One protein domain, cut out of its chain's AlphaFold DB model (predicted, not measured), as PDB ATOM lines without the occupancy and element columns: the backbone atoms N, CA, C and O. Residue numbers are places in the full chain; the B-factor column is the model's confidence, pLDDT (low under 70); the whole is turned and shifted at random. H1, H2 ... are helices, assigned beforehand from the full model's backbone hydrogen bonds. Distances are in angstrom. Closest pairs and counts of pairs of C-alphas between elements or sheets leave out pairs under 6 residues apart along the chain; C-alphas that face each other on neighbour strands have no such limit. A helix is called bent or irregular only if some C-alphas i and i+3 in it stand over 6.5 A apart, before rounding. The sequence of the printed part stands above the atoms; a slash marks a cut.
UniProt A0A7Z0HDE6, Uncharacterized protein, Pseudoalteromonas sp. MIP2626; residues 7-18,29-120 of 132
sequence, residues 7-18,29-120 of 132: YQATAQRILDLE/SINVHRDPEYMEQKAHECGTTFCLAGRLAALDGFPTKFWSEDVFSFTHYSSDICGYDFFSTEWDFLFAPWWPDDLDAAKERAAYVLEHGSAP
ATOM      1  N   TYR A   7     143.512 144.221 127.688       96.50
ATOM      2  CA  TYR A   7     143.123 144.050 126.298       96.50
ATOM      3  C   TYR A   7     142.304 142.778 126.074       96.50
ATOM      4  O   TYR A   7     141.192 142.848 125.560       96.50
ATOM      5  N   GLN A   8     142.793 141.635 126.566       97.12
ATOM      6  CA  GLN A   8     142.051 140.373 126.516       97.12
ATOM      7  C   GLN A   8     140.764 140.435 127.344       97.12
ATOM      8  O   GLN A   8     139.728 139.959 126.899       97.12
ATOM      9  N   ALA A   9     140.787 141.074 128.516       97.00
ATOM     10  CA  ALA A   9     139.587 141.266 129.324       97.00
ATOM     11  C   ALA A   9     138.536 142.113 128.584       97.00
ATOM     12  O   ALA A   9     137.349 141.805 128.625       97.00
ATOM     13  N   THR A  10     138.961 143.151 127.863       96.44
ATOM     14  CA  THR A  10     138.062 143.966 127.033       96.44
ATOM     15  C   THR A  10     137.510 143.178 125.852       96.44
ATOM     16  O   THR A  10     136.313 143.246 125.587       96.44
ATOM     17  N   ALA A  11     138.344 142.381 125.184       96.19
ATOM     18  CA  ALA A  11     137.901 141.497 124.114       96.19
ATOM     19  C   ALA A  11     136.865 140.470 124.606       96.19
ATOM     20  O   ALA A  11     135.827 140.303 123.973       96.19
ATOM     21  N   GLN A  12     137.065 139.869 125.785       97.12
ATOM     22  CA  GLN A  12     136.065 138.982 126.390       97.12
ATOM     23  C   GLN A  12     134.721 139.693 126.567       97.12
ATOM     24  O   GLN A  12     133.684 139.167 126.180       97.12
ATOM     25  N   ARG A  13     134.739 140.930 127.074       95.44
ATOM     26  CA  ARG A  13     133.513 141.717 127.255       95.44
ATOM     27  C   ARG A  13     132.790 141.997 125.940       95.44
ATOM     28  O   ARG A  13     131.567 142.020 125.950       95.44
ATOM     29  N   ILE A  14     133.518 142.224 124.843       93.25
ATOM     30  CA  ILE A  14     132.934 142.398 123.501       93.25
ATOM     31  C   ILE A  14     132.311 141.083 123.019       93.25
ATOM     32  O   ILE A  14     131.191 141.089 122.508       93.25
ATOM     33  N   LEU A  15     133.004 139.958 123.222       93.00
ATOM     34  CA  LEU A  15     132.516 138.629 122.855       93.00
ATOM     35  C   LEU A  15     131.193 138.285 123.565       93.00
ATOM     36  O   LEU A  15     130.277 137.743 122.943       93.00
ATOM     37  N   ASP A  16     131.080 138.683 124.832       93.88
ATOM     38  CA  ASP A  16     129.921 138.442 125.700       93.88
ATOM     39  C   ASP A  16     128.759 139.435 125.480       93.88
ATOM     40  O   ASP A  16     127.739 139.357 126.167       93.88
ATOM     41  N   LEU A  17     128.875 140.392 124.548       88.56
ATOM     42  CA  LEU A  17     127.776 141.314 124.256       88.56
ATOM     43  C   LEU A  17     126.596 140.564 123.628       88.56
ATOM     44  O   LEU A  17     126.702 139.993 122.544       88.56
ATOM     45  N   GLU A  18     125.439 140.617 124.280       85.12
ATOM     46  CA  GLU A  18     124.175 140.176 123.683       85.12
ATOM     47  C   GLU A  18     123.836 141.005 122.438       85.12
ATOM     48  O   GLU A  18     124.181 142.188 122.411       85.12
ATOM     49  N   SER A  29     128.626 161.415 118.960       45.56
ATOM     50  CA  SER A  29     128.563 162.743 118.356       45.56
ATOM     51  C   SER A  29     128.512 163.863 119.407       45.56
ATOM     52  O   SER A  29     127.447 164.260 119.870       45.56
ATOM     53  N   ILE A  30     129.670 164.456 119.722       43.59
ATOM     54  CA  ILE A  30     129.767 165.740 120.453       43.59
ATOM     55  C   ILE A  30     129.279 166.933 119.597       43.59
ATOM     56  O   ILE A  30     129.053 168.016 120.125       43.59
ATOM     57  N   ASN A  31     129.068 166.773 118.282       42.41
ATOM     58  CA  ASN A  31     128.803 167.905 117.376       42.41
ATOM     59  C   ASN A  31     127.575 167.778 116.460       42.41
ATOM     60  O   ASN A  31     127.361 168.657 115.622       42.41
ATOM     61  N   VAL A  32     126.757 166.734 116.579       45.69
ATOM     62  CA  VAL A  32     125.772 166.409 115.539       45.69
ATOM     63  C   VAL A  32     124.366 166.282 116.122       45.69
ATOM     64  O   VAL A  32     123.746 165.231 116.137       45.69
ATOM     65  N   HIS A  33     123.839 167.406 116.611       44.62
ATOM     66  CA  HIS A  33     122.441 167.535 117.039       44.62
ATOM     67  C   HIS A  33     121.790 168.759 116.389       44.62
ATOM     68  O   HIS A  33     121.395 169.702 117.074       44.62
ATOM     69  N   ARG A  34     121.732 168.802 115.051       48.47
ATOM     70  CA  ARG A  34     121.050 169.899 114.335       48.47
ATOM     71  C   ARG A  34     119.816 169.474 113.539       48.47
ATOM     72  O   ARG A  34     118.988 170.342 113.291       48.47
ATOM     73  N   ASP A  35     119.664 168.197 113.182       48.31
ATOM     74  CA  ASP A  35     118.573 167.745 112.308       48.31
ATOM     75  C   ASP A  35     118.206 166.256 112.537       48.31
ATOM     76  O   ASP A  35     119.096 165.404 112.447       48.31
ATOM     77  N   PRO A  36     116.933 165.919 112.835       45.31
ATOM     78  CA  PRO A  36     116.440 164.540 112.932       45.31
ATOM     79  C   PRO A  36     116.618 163.700 111.657       45.31
ATOM     80  O   PRO A  36     116.919 162.515 111.762       45.31
ATOM     81  N   GLU A  37     116.485 164.295 110.470       48.12
ATOM     82  CA  GLU A  37     116.589 163.584 109.183       48.12
ATOM     83  C   GLU A  37     118.051 163.181 108.900       48.12
ATOM     84  O   GLU A  37     118.349 162.099 108.391       48.12
ATOM     85  N   TYR A  38     118.990 164.022 109.344       47.38
ATOM     86  CA  TYR A  38     120.423 163.730 109.332       47.38
ATOM     87  C   TYR A  38     120.794 162.635 110.344       47.38
ATOM     88  O   TYR A  38     121.634 161.788 110.057       47.38
ATOM     89  N   MET A  39     120.160 162.618 111.521       44.94
ATOM     90  CA  MET A  39     120.371 161.566 112.526       44.94
ATOM     91  C   MET A  39     119.896 160.196 112.032       44.94
ATOM     92  O   MET A  39     120.556 159.203 112.315       44.94
ATOM     93  N   GLU A  40     118.803 160.143 111.271       47.28
ATOM     94  CA  GLU A  40     118.249 158.903 110.715       47.28
ATOM     95  C   GLU A  40     119.131 158.337 109.586       47.28
ATOM     96  O   GLU A  40     119.396 157.139 109.550       47.28
ATOM     97  N   GLN A  41     119.706 159.193 108.730       48.06
ATOM     98  CA  GLN A  41     120.696 158.766 107.726       48.06
ATOM     99  C   GLN A  41     122.031 158.318 108.334       48.06
ATOM    100  O   GLN A  41     122.701 157.449 107.779       48.06
ATOM    101  N   LYS A  42     122.436 158.921 109.458       44.28
ATOM    102  CA  LYS A  42     123.711 158.647 110.137       44.28
ATOM    103  C   LYS A  42     123.605 157.618 111.260       44.28
ATOM    104  O   LYS A  42     124.629 157.280 111.848       44.28
ATOM    105  N   ALA A  43     122.409 157.109 111.555       42.94
ATOM    106  CA  ALA A  43     122.198 156.047 112.540       42.94
ATOM    107  C   ALA A  43     123.017 154.790 112.197       42.94
ATOM    108  O   ALA A  43     123.583 154.174 113.092       42.94
ATOM    109  N   HIS A  44     123.188 154.515 110.899       42.84
ATOM    110  CA  HIS A  44     124.036 153.446 110.358       42.84
ATOM    111  C   HIS A  44     125.520 153.842 110.188       42.84
ATOM    112  O   HIS A  44     126.328 153.051 109.711       42.84
ATOM    113  N   GLU A  45     125.895 155.085 110.514       41.41
ATOM    114  CA  GLU A  45     127.279 155.587 110.459       41.41
ATOM    115  C   GLU A  45     127.936 155.656 111.846       41.41
ATOM    116  O   GLU A  45     129.019 156.232 112.007       41.41
ATOM    117  N   CYS A  46     127.323 155.045 112.865       49.81
ATOM    118  CA  CYS A  46     128.063 154.673 114.061       49.81
ATOM    119  C   CYS A  46     129.038 153.563 113.664       49.81
ATOM    120  O   CYS A  46     128.718 152.387 113.762       49.81
ATOM    121  N   GLY A  47     130.241 153.920 113.208       48.25
ATOM    122  CA  GLY A  47     131.337 152.955 113.155       48.25
ATOM    123  C   GLY A  47     131.370 152.180 114.478       48.25
ATOM    124  O   GLY A  47     131.247 152.791 115.550       48.25
ATOM    125  N   THR A  48     131.477 150.850 114.403       52.09
ATOM    126  CA  THR A  48     131.231 149.893 115.506       52.09
ATOM    127  C   THR A  48     131.890 150.300 116.832       52.09
ATOM    128  O   THR A  48     131.376 150.021 117.910       52.09
ATOM    129  N   THR A  49     133.002 151.029 116.771       52.84
ATOM    130  CA  THR A  49     133.703 151.747 117.844       52.84
ATOM    131  C   THR A  49     132.868 152.302 118.981       52.84
ATOM    132  O   THR A  49     133.044 151.907 120.133       52.84
ATOM    133  N   PHE A  50     132.040 153.307 118.698       56.25
ATOM    134  CA  PHE A  50     131.406 154.095 119.748       56.25
ATOM    135  C   PHE A  50     130.143 153.405 120.231       56.25
ATOM    136  O   PHE A  50     129.761 153.571 121.384       56.25
ATOM    137  N   CYS A  51     129.554 152.569 119.382       72.19
ATOM    138  CA  CYS A  51     128.479 151.679 119.755       72.19
ATOM    139  C   CYS A  51     128.988 150.588 120.723       72.19
ATOM    140  O   CYS A  51     128.375 150.374 121.769       72.19
ATOM    141  N   LEU A  52     130.173 150.002 120.489       83.06
ATOM    142  CA  LEU A  52     130.828 149.075 121.426       83.06
ATOM    143  C   LEU A  52     131.281 149.777 122.711       83.06
ATOM    144  O   LEU A  52     130.896 149.367 123.805       83.06
ATOM    145  N   ALA A  53     132.067 150.854 122.602       85.50
ATOM    146  CA  ALA A  53     132.548 151.605 123.761       85.50
ATOM    147  C   ALA A  53     131.384 152.169 124.588       85.50
ATOM    148  O   ALA A  53     131.416 152.124 125.814       85.50
ATOM    149  N   GLY A  54     130.331 152.648 123.928       79.81
ATOM    150  CA  GLY A  54     129.128 153.149 124.574       79.81
ATOM    151  C   GLY A  54     128.303 152.061 125.244       79.81
ATOM    152  O   GLY A  54     127.853 152.247 126.374       79.81
ATOM    153  N   ARG A  55     128.176 150.881 124.623       83.75
ATOM    154  CA  ARG A  55     127.519 149.728 125.247       83.75
ATOM    155  C   ARG A  55     128.268 149.255 126.488       83.75
ATOM    156  O   ARG A  55     127.644 149.033 127.523       83.75
ATOM    157  N   LEU A  56     129.590 149.137 126.402       89.12
ATOM    158  CA  LEU A  56     130.433 148.773 127.538       89.12
ATOM    159  C   LEU A  56     130.361 149.838 128.645       89.12
ATOM    160  O   LEU A  56     130.195 149.485 129.812       89.12
ATOM    161  N   ALA A  57     130.382 151.127 128.292       86.44
ATOM    162  CA  ALA A  57     130.223 152.219 129.249       86.44
ATOM    163  C   ALA A  57     128.857 152.178 129.946       86.44
ATOM    164  O   ALA A  57     128.791 152.390 131.155       86.44
ATOM    165  N   ALA A  58     127.782 151.858 129.220       83.31
ATOM    166  CA  ALA A  58     126.451 151.691 129.794       83.31
ATOM    167  C   ALA A  58     126.390 150.516 130.784       83.31
ATOM    168  O   ALA A  58     125.809 150.661 131.859       83.31
ATOM    169  N   LEU A  59     127.026 149.383 130.459       84.94
ATOM    170  CA  LEU A  59     127.154 148.239 131.373       84.94
ATOM    171  C   LEU A  59     127.961 148.592 132.632       84.94
ATOM    172  O   LEU A  59     127.636 148.116 133.717       84.94
ATOM    173  N   ASP A  60     128.957 149.469 132.501       88.31
ATOM    174  CA  ASP A  60     129.762 149.972 133.621       88.31
ATOM    175  C   ASP A  60     129.103 151.143 134.374       88.31
ATOM    176  O   ASP A  60     129.684 151.674 135.324       88.31
ATOM    177  N   GLY A  61     127.906 151.573 133.962       82.25
ATOM    178  CA  GLY A  61     127.170 152.669 134.597       82.25
ATOM    179  C   GLY A  61     127.762 154.062 134.354       82.25
ATOM    180  O   GLY A  61     127.628 154.926 135.215       82.25
ATOM    181  N   PHE A  62     128.416 154.284 133.208       81.06
ATOM    182  CA  PHE A  62     129.049 155.548 132.801       81.06
ATOM    183  C   PHE A  62     129.949 156.162 133.890       81.06
ATOM    184  O   PHE A  62     129.603 157.199 134.468       81.06
ATOM    185  N   PRO A  63     131.121 155.564 134.176       86.81
ATOM    186  CA  PRO A  63     131.932 155.952 135.327       86.81
ATOM    187  C   PRO A  63     132.287 157.448 135.331       86.81
ATOM    188  O   PRO A  63     132.809 157.977 134.348       86.81
ATOM    189  N   THR A  64     132.058 158.116 136.467       88.69
ATOM    190  CA  THR A  64     132.174 159.583 136.626       88.69
ATOM    191  C   THR A  64     133.530 160.151 136.209       88.69
ATOM    192  O   THR A  64     133.595 161.261 135.694       88.69
ATOM    193  N   LYS A  65     134.616 159.381 136.356       94.38
ATOM    194  CA  LYS A  65     135.981 159.790 135.980       94.38
ATOM    195  C   LYS A  65     136.179 160.079 134.482       94.38
ATOM    196  O   LYS A  65     137.193 160.663 134.119       94.38
ATOM    197  N   PHE A  66     135.256 159.640 133.627       88.06
ATOM    198  CA  PHE A  66     135.307 159.870 132.178       88.06
ATOM    199  C   PHE A  66     134.371 160.986 131.708       88.06
ATOM    200  O   PHE A  66     134.317 161.269 130.512       88.06
ATOM    201  N   TRP A  67     133.646 161.616 132.631       82.88
ATOM    202  CA  TRP A  67     132.849 162.799 132.344       82.88
ATOM    203  C   TRP A  67     133.721 164.049 132.419       82.88
ATOM    204  O   TRP A  67     134.497 164.230 133.357       82.88
ATOM    205  N   SER A  68     133.574 164.919 131.428       79.50
ATOM    206  CA  SER A  68     134.104 166.276 131.431       79.50
ATOM    207  C   SER A  68     132.935 167.216 131.206       79.50
ATOM    208  O   SER A  68     132.330 167.186 130.137       79.50
ATOM    209  N   GLU A  69     132.620 168.029 132.215       82.38
ATOM    210  CA  GLU A  69     131.382 168.817 132.247       82.38
ATOM    211  C   GLU A  69     130.175 167.881 132.039       82.38
ATOM    212  O   GLU A  69     130.013 166.929 132.803       82.38
ATOM    213  N   ASP A  70     129.391 168.094 130.986       76.19
ATOM    214  CA  ASP A  70     128.210 167.291 130.651       76.19
ATOM    215  C   ASP A  70     128.469 166.298 129.499       76.19
ATOM    216  O   ASP A  70     127.537 165.820 128.852       76.19
ATOM    217  N   VAL A  71     129.739 165.981 129.214       76.12
ATOM    218  CA  VAL A  71     130.138 165.137 128.078       76.12
ATOM    219  C   VAL A  71     130.948 163.924 128.539       76.12
ATOM    220  O   VAL A  71     131.987 164.058 129.186       76.12
ATOM    221  N   PHE A  72     130.507 162.721 128.161       78.25
ATOM    222  CA  PHE A  72     131.245 161.480 128.407       78.25
ATOM    223  C   PHE A  72     132.312 161.245 127.332       78.25
ATOM    224  O   PHE A  72     132.022 161.218 126.136       78.25
ATOM    225  N   SER A  73     133.558 161.021 127.746       85.75
ATOM    226  CA  SER A  73     134.661 160.733 126.828       85.75
ATOM    227  C   SER A  73     134.769 159.234 126.533       85.75
ATOM    228  O   SER A  73     135.478 158.497 127.221       85.75
ATOM    229  N   PHE A  74     134.109 158.773 125.466       84.44
ATOM    230  CA  PHE A  74     134.208 157.376 125.015       84.44
ATOM    231  C   PHE A  74     135.620 156.988 124.574       84.44
ATOM    232  O   PHE A  74     136.030 155.848 124.775       84.44
ATOM    233  N   THR A  75     136.390 157.932 124.031       86.62
ATOM    234  CA  THR A  75     137.802 157.719 123.694       86.62
ATOM    235  C   THR A  75     138.638 157.457 124.943       86.62
ATOM    236  O   THR A  75     139.380 156.483 124.987       86.62
ATOM    237  N   HIS A  76     138.497 158.271 125.995       89.81
ATOM    238  CA  HIS A  76     139.237 158.042 127.239       89.81
ATOM    239  C   HIS A  76     138.786 156.747 127.930       89.81
ATOM    240  O   HIS A  76     139.622 155.973 128.394       89.81
ATOM    241  N   TYR A  77     137.477 156.481 127.945       91.56
ATOM    242  CA  TYR A  77     136.914 155.245 128.485       91.56
ATOM    243  C   TYR A  77     137.465 153.999 127.779       91.56
ATOM    244  O   TYR A  77     138.012 153.117 128.439       91.56
ATOM    245  N   SER A  78     137.363 153.943 126.448       91.56
ATOM    246  CA  SER A  78     137.819 152.799 125.647       91.56
ATOM    247  C   SER A  78     139.323 152.553 125.795       91.56
ATOM    248  O   SER A  78     139.721 151.405 125.984       91.56
ATOM    249  N   SER A  79     140.139 153.613 125.818       93.31
ATOM    250  CA  SER A  79     141.580 153.511 126.082       93.31
ATOM    251  C   SER A  79     141.894 152.945 127.473       93.31
ATOM    252  O   SER A  79     142.747 152.069 127.613       93.31
ATOM    253  N   ASP A  80     141.183 153.384 128.522       96.38
ATOM    254  CA  ASP A  80     141.417 152.877 129.883       96.38
ATOM    255  C   ASP A  80     141.037 151.398 130.035       96.38
ATOM    256  O   ASP A  80     141.780 150.641 130.677       96.38
ATOM    257  N   ILE A  81     139.901 150.976 129.462       95.31
ATOM    258  CA  ILE A  81     139.447 149.585 129.594       95.31
ATOM    259  C   ILE A  81     140.339 148.626 128.803       95.31
ATOM    260  O   ILE A  81     140.696 147.577 129.336       95.31
ATOM    261  N   CYS A  82     140.768 148.998 127.591       94.38
ATOM    262  CA  CYS A  82     141.600 148.134 126.755       94.38
ATOM    263  C   CYS A  82     143.083 148.191 127.145       94.38
ATOM    264  O   CYS A  82     143.825 147.249 126.873       94.38
ATOM    265  N   GLY A  83     143.495 149.243 127.862       96.38
ATOM    266  CA  GLY A  83     144.859 149.425 128.348       96.38
ATOM    267  C   GLY A  83     145.830 149.980 127.309       96.38
ATOM    268  O   GLY A  83     147.034 149.881 127.528       96.38
ATOM    269  N   TYR A  84     145.321 150.556 126.218       95.94
ATOM    270  CA  TYR A  84     146.116 151.142 125.144       95.94
ATOM    271  C   TYR A  84     145.598 152.525 124.746       95.94
ATOM    272  O   TYR A  84     144.409 152.811 124.856       95.94
ATOM    273  N   ASP A  85     146.496 153.381 124.259       92.62
ATOM    274  CA  ASP A  85     146.152 154.731 123.812       92.62
ATOM    275  C   ASP A  85     145.314 154.720 122.525       92.62
ATOM    276  O   ASP A  85     145.449 153.828 121.689       92.62
ATOM    277  N   PHE A  86     144.519 155.771 122.311       84.19
ATOM    278  CA  PHE A  86     143.640 155.942 121.141       84.19
ATOM    279  C   PHE A  86     144.360 155.846 119.782       84.19
ATOM    280  O   PHE A  86     143.740 155.523 118.780       84.19
ATOM    281  N   PHE A  87     145.667 156.117 119.734       85.50
ATOM    282  CA  PHE A  87     146.474 156.037 118.508       85.50
ATOM    283  C   PHE A  87     147.198 154.694 118.330       85.50
ATOM    284  O   PHE A  87     148.025 154.552 117.428       85.50
ATOM    285  N   SER A  88     146.963 153.736 119.226       93.00
ATOM    286  CA  SER A  88     147.586 152.416 119.165       93.00
ATOM    287  C   SER A  88     146.885 151.509 118.158       93.00
ATOM    288  O   SER A  88     145.692 151.639 117.883       93.00
ATOM    289  N   THR A  89     147.635 150.531 117.649       93.12
ATOM    290  CA  THR A  89     147.090 149.500 116.756       93.12
ATOM    291  C   THR A  89     146.065 148.632 117.489       93.12
ATOM    292  O   THR A  89     145.062 148.227 116.913       93.12
ATOM    293  N   GLU A  90     146.276 148.382 118.776       95.31
ATOM    294  CA  GLU A  90     145.408 147.573 119.620       95.31
ATOM    295  C   GLU A  90     144.058 148.242 119.872       95.31
ATOM    296  O   GLU A  90     143.017 147.583 119.771       95.31
ATOM    297  N   TRP A  91     144.075 149.546 120.166       93.50
ATOM    298  CA  TRP A  91     142.856 150.336 120.291       93.50
ATOM    299  C   TRP A  91     142.111 150.369 118.959       93.50
ATOM    300  O   TRP A  91     140.927 150.037 118.927       93.50
ATOM    301  N   ASP A  92     142.812 150.660 117.859       90.38
ATOM    302  CA  ASP A  92     142.212 150.689 116.527       90.38
ATOM    303  C   ASP A  92     141.586 149.326 116.151       90.38
ATOM    304  O   ASP A  92     140.488 149.261 115.594       90.38
ATOM    305  N   PHE A  93     142.216 148.204 116.500       93.12
ATOM    306  CA  PHE A  93     141.700 146.885 116.125       93.12
ATOM    307  C   PHE A  93     140.346 146.555 116.774       93.12
ATOM    308  O   PHE A  93     139.480 145.952 116.141       93.12
ATOM    309  N   LEU A  94     140.122 146.972 118.023       91.56
ATOM    310  CA  LEU A  94     138.835 146.759 118.697       91.56
ATOM    311  C   LEU A  94     137.838 147.891 118.438       91.56
ATOM    312  O   LEU A  94     136.633 147.645 118.362       91.56
ATOM    313  N   PHE A  95     138.335 149.121 118.315       87.25
ATOM    314  CA  PHE A  95     137.538 150.334 118.419       87.25
ATOM    315  C   PHE A  95     137.787 151.340 117.293       87.25
ATOM    316  O   PHE A  95     137.397 152.484 117.452       87.25
ATOM    317  N   ALA A  96     138.379 151.030 116.142       82.44
ATOM    318  CA  ALA A  96     138.475 152.050 115.088       82.44
ATOM    319  C   ALA A  96     137.150 152.253 114.318       82.44
ATOM    320  O   ALA A  96     136.479 151.276 113.984       82.44
ATOM    321  N   PRO A  97     136.756 153.503 113.999       73.75
ATOM    322  CA  PRO A  97     135.438 153.805 113.411       73.75
ATOM    323  C   PRO A  97     135.255 153.267 111.988       73.75
ATOM    324  O   PRO A  97     134.159 153.307 111.446       73.75
ATOM    325  N   TRP A  98     136.335 152.777 111.392       74.69
ATOM    326  CA  TRP A  98     136.434 152.249 110.033       74.69
ATOM    327  C   TRP A  98     136.000 150.777 109.931       74.69
ATOM    328  O   TRP A  98     136.035 150.176 108.856       74.69
ATOM    329  N   TRP A  99     135.639 150.168 111.060       79.69
ATOM    330  CA  TRP A  99     135.116 148.814 111.097       79.69
ATOM    331  C   TRP A  99     133.659 148.750 110.618       79.69
ATOM    332  O   TRP A  99     132.892 149.678 110.887       79.69
ATOM    333  N   PRO A 100     133.250 147.645 109.962       72.44
ATOM    334  CA  PRO A 100     131.856 147.418 109.601       72.44
ATOM    335  C   PRO A 100     130.929 147.525 110.809       72.44
ATOM    336  O   PRO A 100     131.294 147.106 111.913       72.44
ATOM    337  N   ASP A 101     129.727 148.048 110.592       73.94
ATOM    338  CA  ASP A 101     128.689 148.099 111.616       73.94
ATOM    339  C   ASP A 101     128.014 146.726 111.798       73.94
ATOM    340  O   ASP A 101     126.896 146.481 111.352       73.94
ATOM    341  N   ASP A 102     128.767 145.781 112.359       79.06
ATOM    342  CA  ASP A 102     128.379 144.382 112.503       79.06
ATOM    343  C   ASP A 102     128.933 143.830 113.827       79.06
ATOM    344  O   ASP A 102     130.149 143.818 114.069       79.06
ATOM    345  N   LEU A 103     128.029 143.399 114.714       82.38
ATOM    346  CA  LEU A 103     128.396 142.851 116.020       82.38
ATOM    347  C   LEU A 103     129.130 141.513 115.892       82.38
ATOM    348  O   LEU A 103     130.062 141.275 116.658       82.38
ATOM    349  N   ASP A 104     128.747 140.654 114.951       85.62
ATOM    350  CA  ASP A 104     129.393 139.357 114.768       85.62
ATOM    351  C   ASP A 104     130.827 139.556 114.259       85.62
ATOM    352  O   ASP A 104     131.762 138.983 114.821       85.62
ATOM    353  N   ALA A 105     131.045 140.493 113.329       85.69
ATOM    354  CA  ALA A 105     132.395 140.876 112.903       85.69
ATOM    355  C   ALA A 105     133.233 141.465 114.059       85.69
ATOM    356  O   ALA A 105     134.426 141.181 114.192       85.69
ATOM    357  N   ALA A 106     132.626 142.271 114.938       88.56
ATOM    358  CA  ALA A 106     133.305 142.768 116.136       88.56
ATOM    359  C   ALA A 106     133.681 141.636 117.109       88.56
ATOM    360  O   ALA A 106     134.768 141.656 117.696       88.56
ATOM    361  N   LYS A 107     132.810 140.633 117.261       90.75
ATOM    362  CA  LYS A 107     133.071 139.442 118.076       90.75
ATOM    363  C   LYS A 107     134.184 138.577 117.497       90.75
ATOM    364  O   LYS A 107     134.999 138.078 118.267       90.75
ATOM    365  N   GLU A 108     134.281 138.448 116.178       92.12
ATOM    366  CA  GLU A 108     135.391 137.744 115.524       92.12
ATOM    367  C   GLU A 108     136.741 138.418 115.809       92.12
ATOM    368  O   GLU A 108     137.704 137.745 116.186       92.12
ATOM    369  N   ARG A 109     136.811 139.755 115.726       92.62
ATOM    370  CA  ARG A 109     138.019 140.508 116.120       92.62
ATOM    371  C   ARG A 109     138.360 140.297 117.594       92.62
ATOM    372  O   ARG A 109     139.518 140.085 117.948       92.62
ATOM    373  N   ALA A 110     137.356 140.321 118.466       94.56
ATOM    374  CA  ALA A 110     137.553 140.083 119.889       94.56
ATOM    375  C   ALA A 110     138.048 138.653 120.184       94.56
ATOM    376  O   ALA A 110     138.957 138.469 120.994       94.56
ATOM    377  N   ALA A 111     137.514 137.646 119.489       95.50
ATOM    378  CA  ALA A 111     137.974 136.265 119.599       95.50
ATOM    379  C   ALA A 111     139.457 136.126 119.213       95.50
ATOM    380  O   ALA A 111     140.213 135.487 119.946       95.50
ATOM    381  N   TYR A 112     139.899 136.807 118.149       95.81
ATOM    382  CA  TYR A 112     141.314 136.860 117.768       95.81
ATOM    383  C   TYR A 112     142.192 137.401 118.908       95.81
ATOM    384  O   TYR A 112     143.203 136.802 119.274       95.81
ATOM    385  N   VAL A 113     141.790 138.513 119.533       96.56
ATOM    386  CA  VAL A 113     142.542 139.099 120.657       96.56
ATOM    387  C   VAL A 113     142.616 138.146 121.849       96.56
ATOM    388  O   VAL A 113     143.649 138.081 122.519       96.56
ATOM    389  N   LEU A 114     141.552 137.397 122.136       95.88
ATOM    390  CA  LEU A 114     141.564 136.416 123.221       95.88
ATOM    391  C   LEU A 114     142.564 135.290 122.970       95.88
ATOM    392  O   LEU A 114     143.295 134.926 123.893       95.88
ATOM    393  N   GLU A 115     142.615 134.784 121.739       96.06
ATOM    394  CA  GLU A 115     143.508 133.698 121.337       96.06
ATOM    395  C   GLU A 115     144.978 134.139 121.292       96.06
ATOM    396  O   GLU A 115     145.850 133.451 121.828       96.06
ATOM    397  N   HIS A 116     145.259 135.301 120.699       95.31
ATOM    398  CA  HIS A 116     146.627 135.737 120.401       95.31
ATOM    399  C   HIS A 116     147.205 136.736 121.412       95.31
ATOM    400  O   HIS A 116     148.420 136.878 121.520       95.31
ATOM    401  N   GLY A 117     146.354 137.426 122.174       94.69
ATOM    402  CA  GLY A 117     146.758 138.440 123.151       94.69
ATOM    403  C   GLY A 117     147.178 139.789 122.552       94.69
ATOM    404  O   GLY A 117     147.506 140.699 123.314       94.69
ATOM    405  N   SER A 118     147.149 139.937 121.226       94.69
ATOM    406  CA  SER A 118     147.530 141.147 120.489       94.69
ATOM    407  C   SER A 118     146.642 141.361 119.261       94.69
ATOM    408  O   SER A 118     145.916 140.457 118.847       94.69
ATOM    409  N   ALA A 119     146.713 142.554 118.668       94.00
ATOM    410  CA  ALA A 119     146.148 142.805 117.347       94.00
ATOM    411  C   ALA A 119     147.009 142.141 116.247       94.00
ATOM    412  O   ALA A 119     148.226 142.007 116.429       94.00
ATOM    413  N   PRO A 120     146.413 141.744 115.109       93.38
ATOM    414  CA  PRO A 120     147.162 141.365 113.918       93.38
ATOM    415  C   PRO A 120     147.810 142.601 113.267       93.38
ATOM    416  O   PRO A 120     147.370 143.731 113.524       93.38
TER     417      PRO A 120
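Overview. This is residues 7 to 18 and 29 to 120 of the 132 residues of an uncharacterized protein of Pseudoalteromonas sp. MIP2626 (UniProt A0A7Z0HDE6). Three helices, H1, H5 and H6, lie roughly side by side with their centres in a triangle, H3 runs crosswise to these three, and H4 packs crosswise on H3 and on H5 and meets H1 only at their ends. H2 touches no helix, and residues 33 to 41, of which 36 to 41 belong to H2, stick out. The printed part has 104 residues, with six named helices, H1 to H6 in chain order, and no named strand; the class is all helix. The whole is compact, with a radius of gyration of the C-alphas of 13.9 A and spans of 43 by 30 by 26 A.

Arrangement. H6, residues 103 to 116, touches H1, residues 7 to 15, opposite ways at a shallow tilt of 34 degrees, only just short of steep; their closest C-alphas, Ala 110 and Ala 11, are 4.5 A apart. H6 forms a helical hairpin with H5, residues 89 to 95, touching it with residues 106 to 110 alone; the closest C-alphas are those of Arg 109 and Leu 94, 6.8 A. H3, residues 48 to 59, touches H5 with residues 48 to 53 alone; the closest C-alphas are those of Thr 49 and Phe 95, 4.1 A. H4, residues 74 to 82, touches H3 about perpendicular at 76 degrees, closest at C-alphas Ser 78 and Ala 53, 5.7 A. H2, residues 36 to 45, is apart from H3. Every O i to N i+4 pair is within hydrogen-bond range in H1, H3, H4, H5 and H6; in H2 4 of 6 are.

Along the chain. H6 measures 20.1 A, H3 16.5 A and H2 14.3 A from first to last C-alpha. H2 is only just irregular: C-alphas 41 and 44 are 6.8 A apart. H1 begins at C-alpha 7, (143.123, 144.050, 126.298), and H6 ends at C-alpha 116, (146.627, 135.737, 120.401).

Size, cuts and confidence. Residues 19 to 28 are not printed, and C-alphas 18 and 29 are 23.6 A apart. The link from H3 to H4 is long. Residues 29 to 50 have pLDDT under 70.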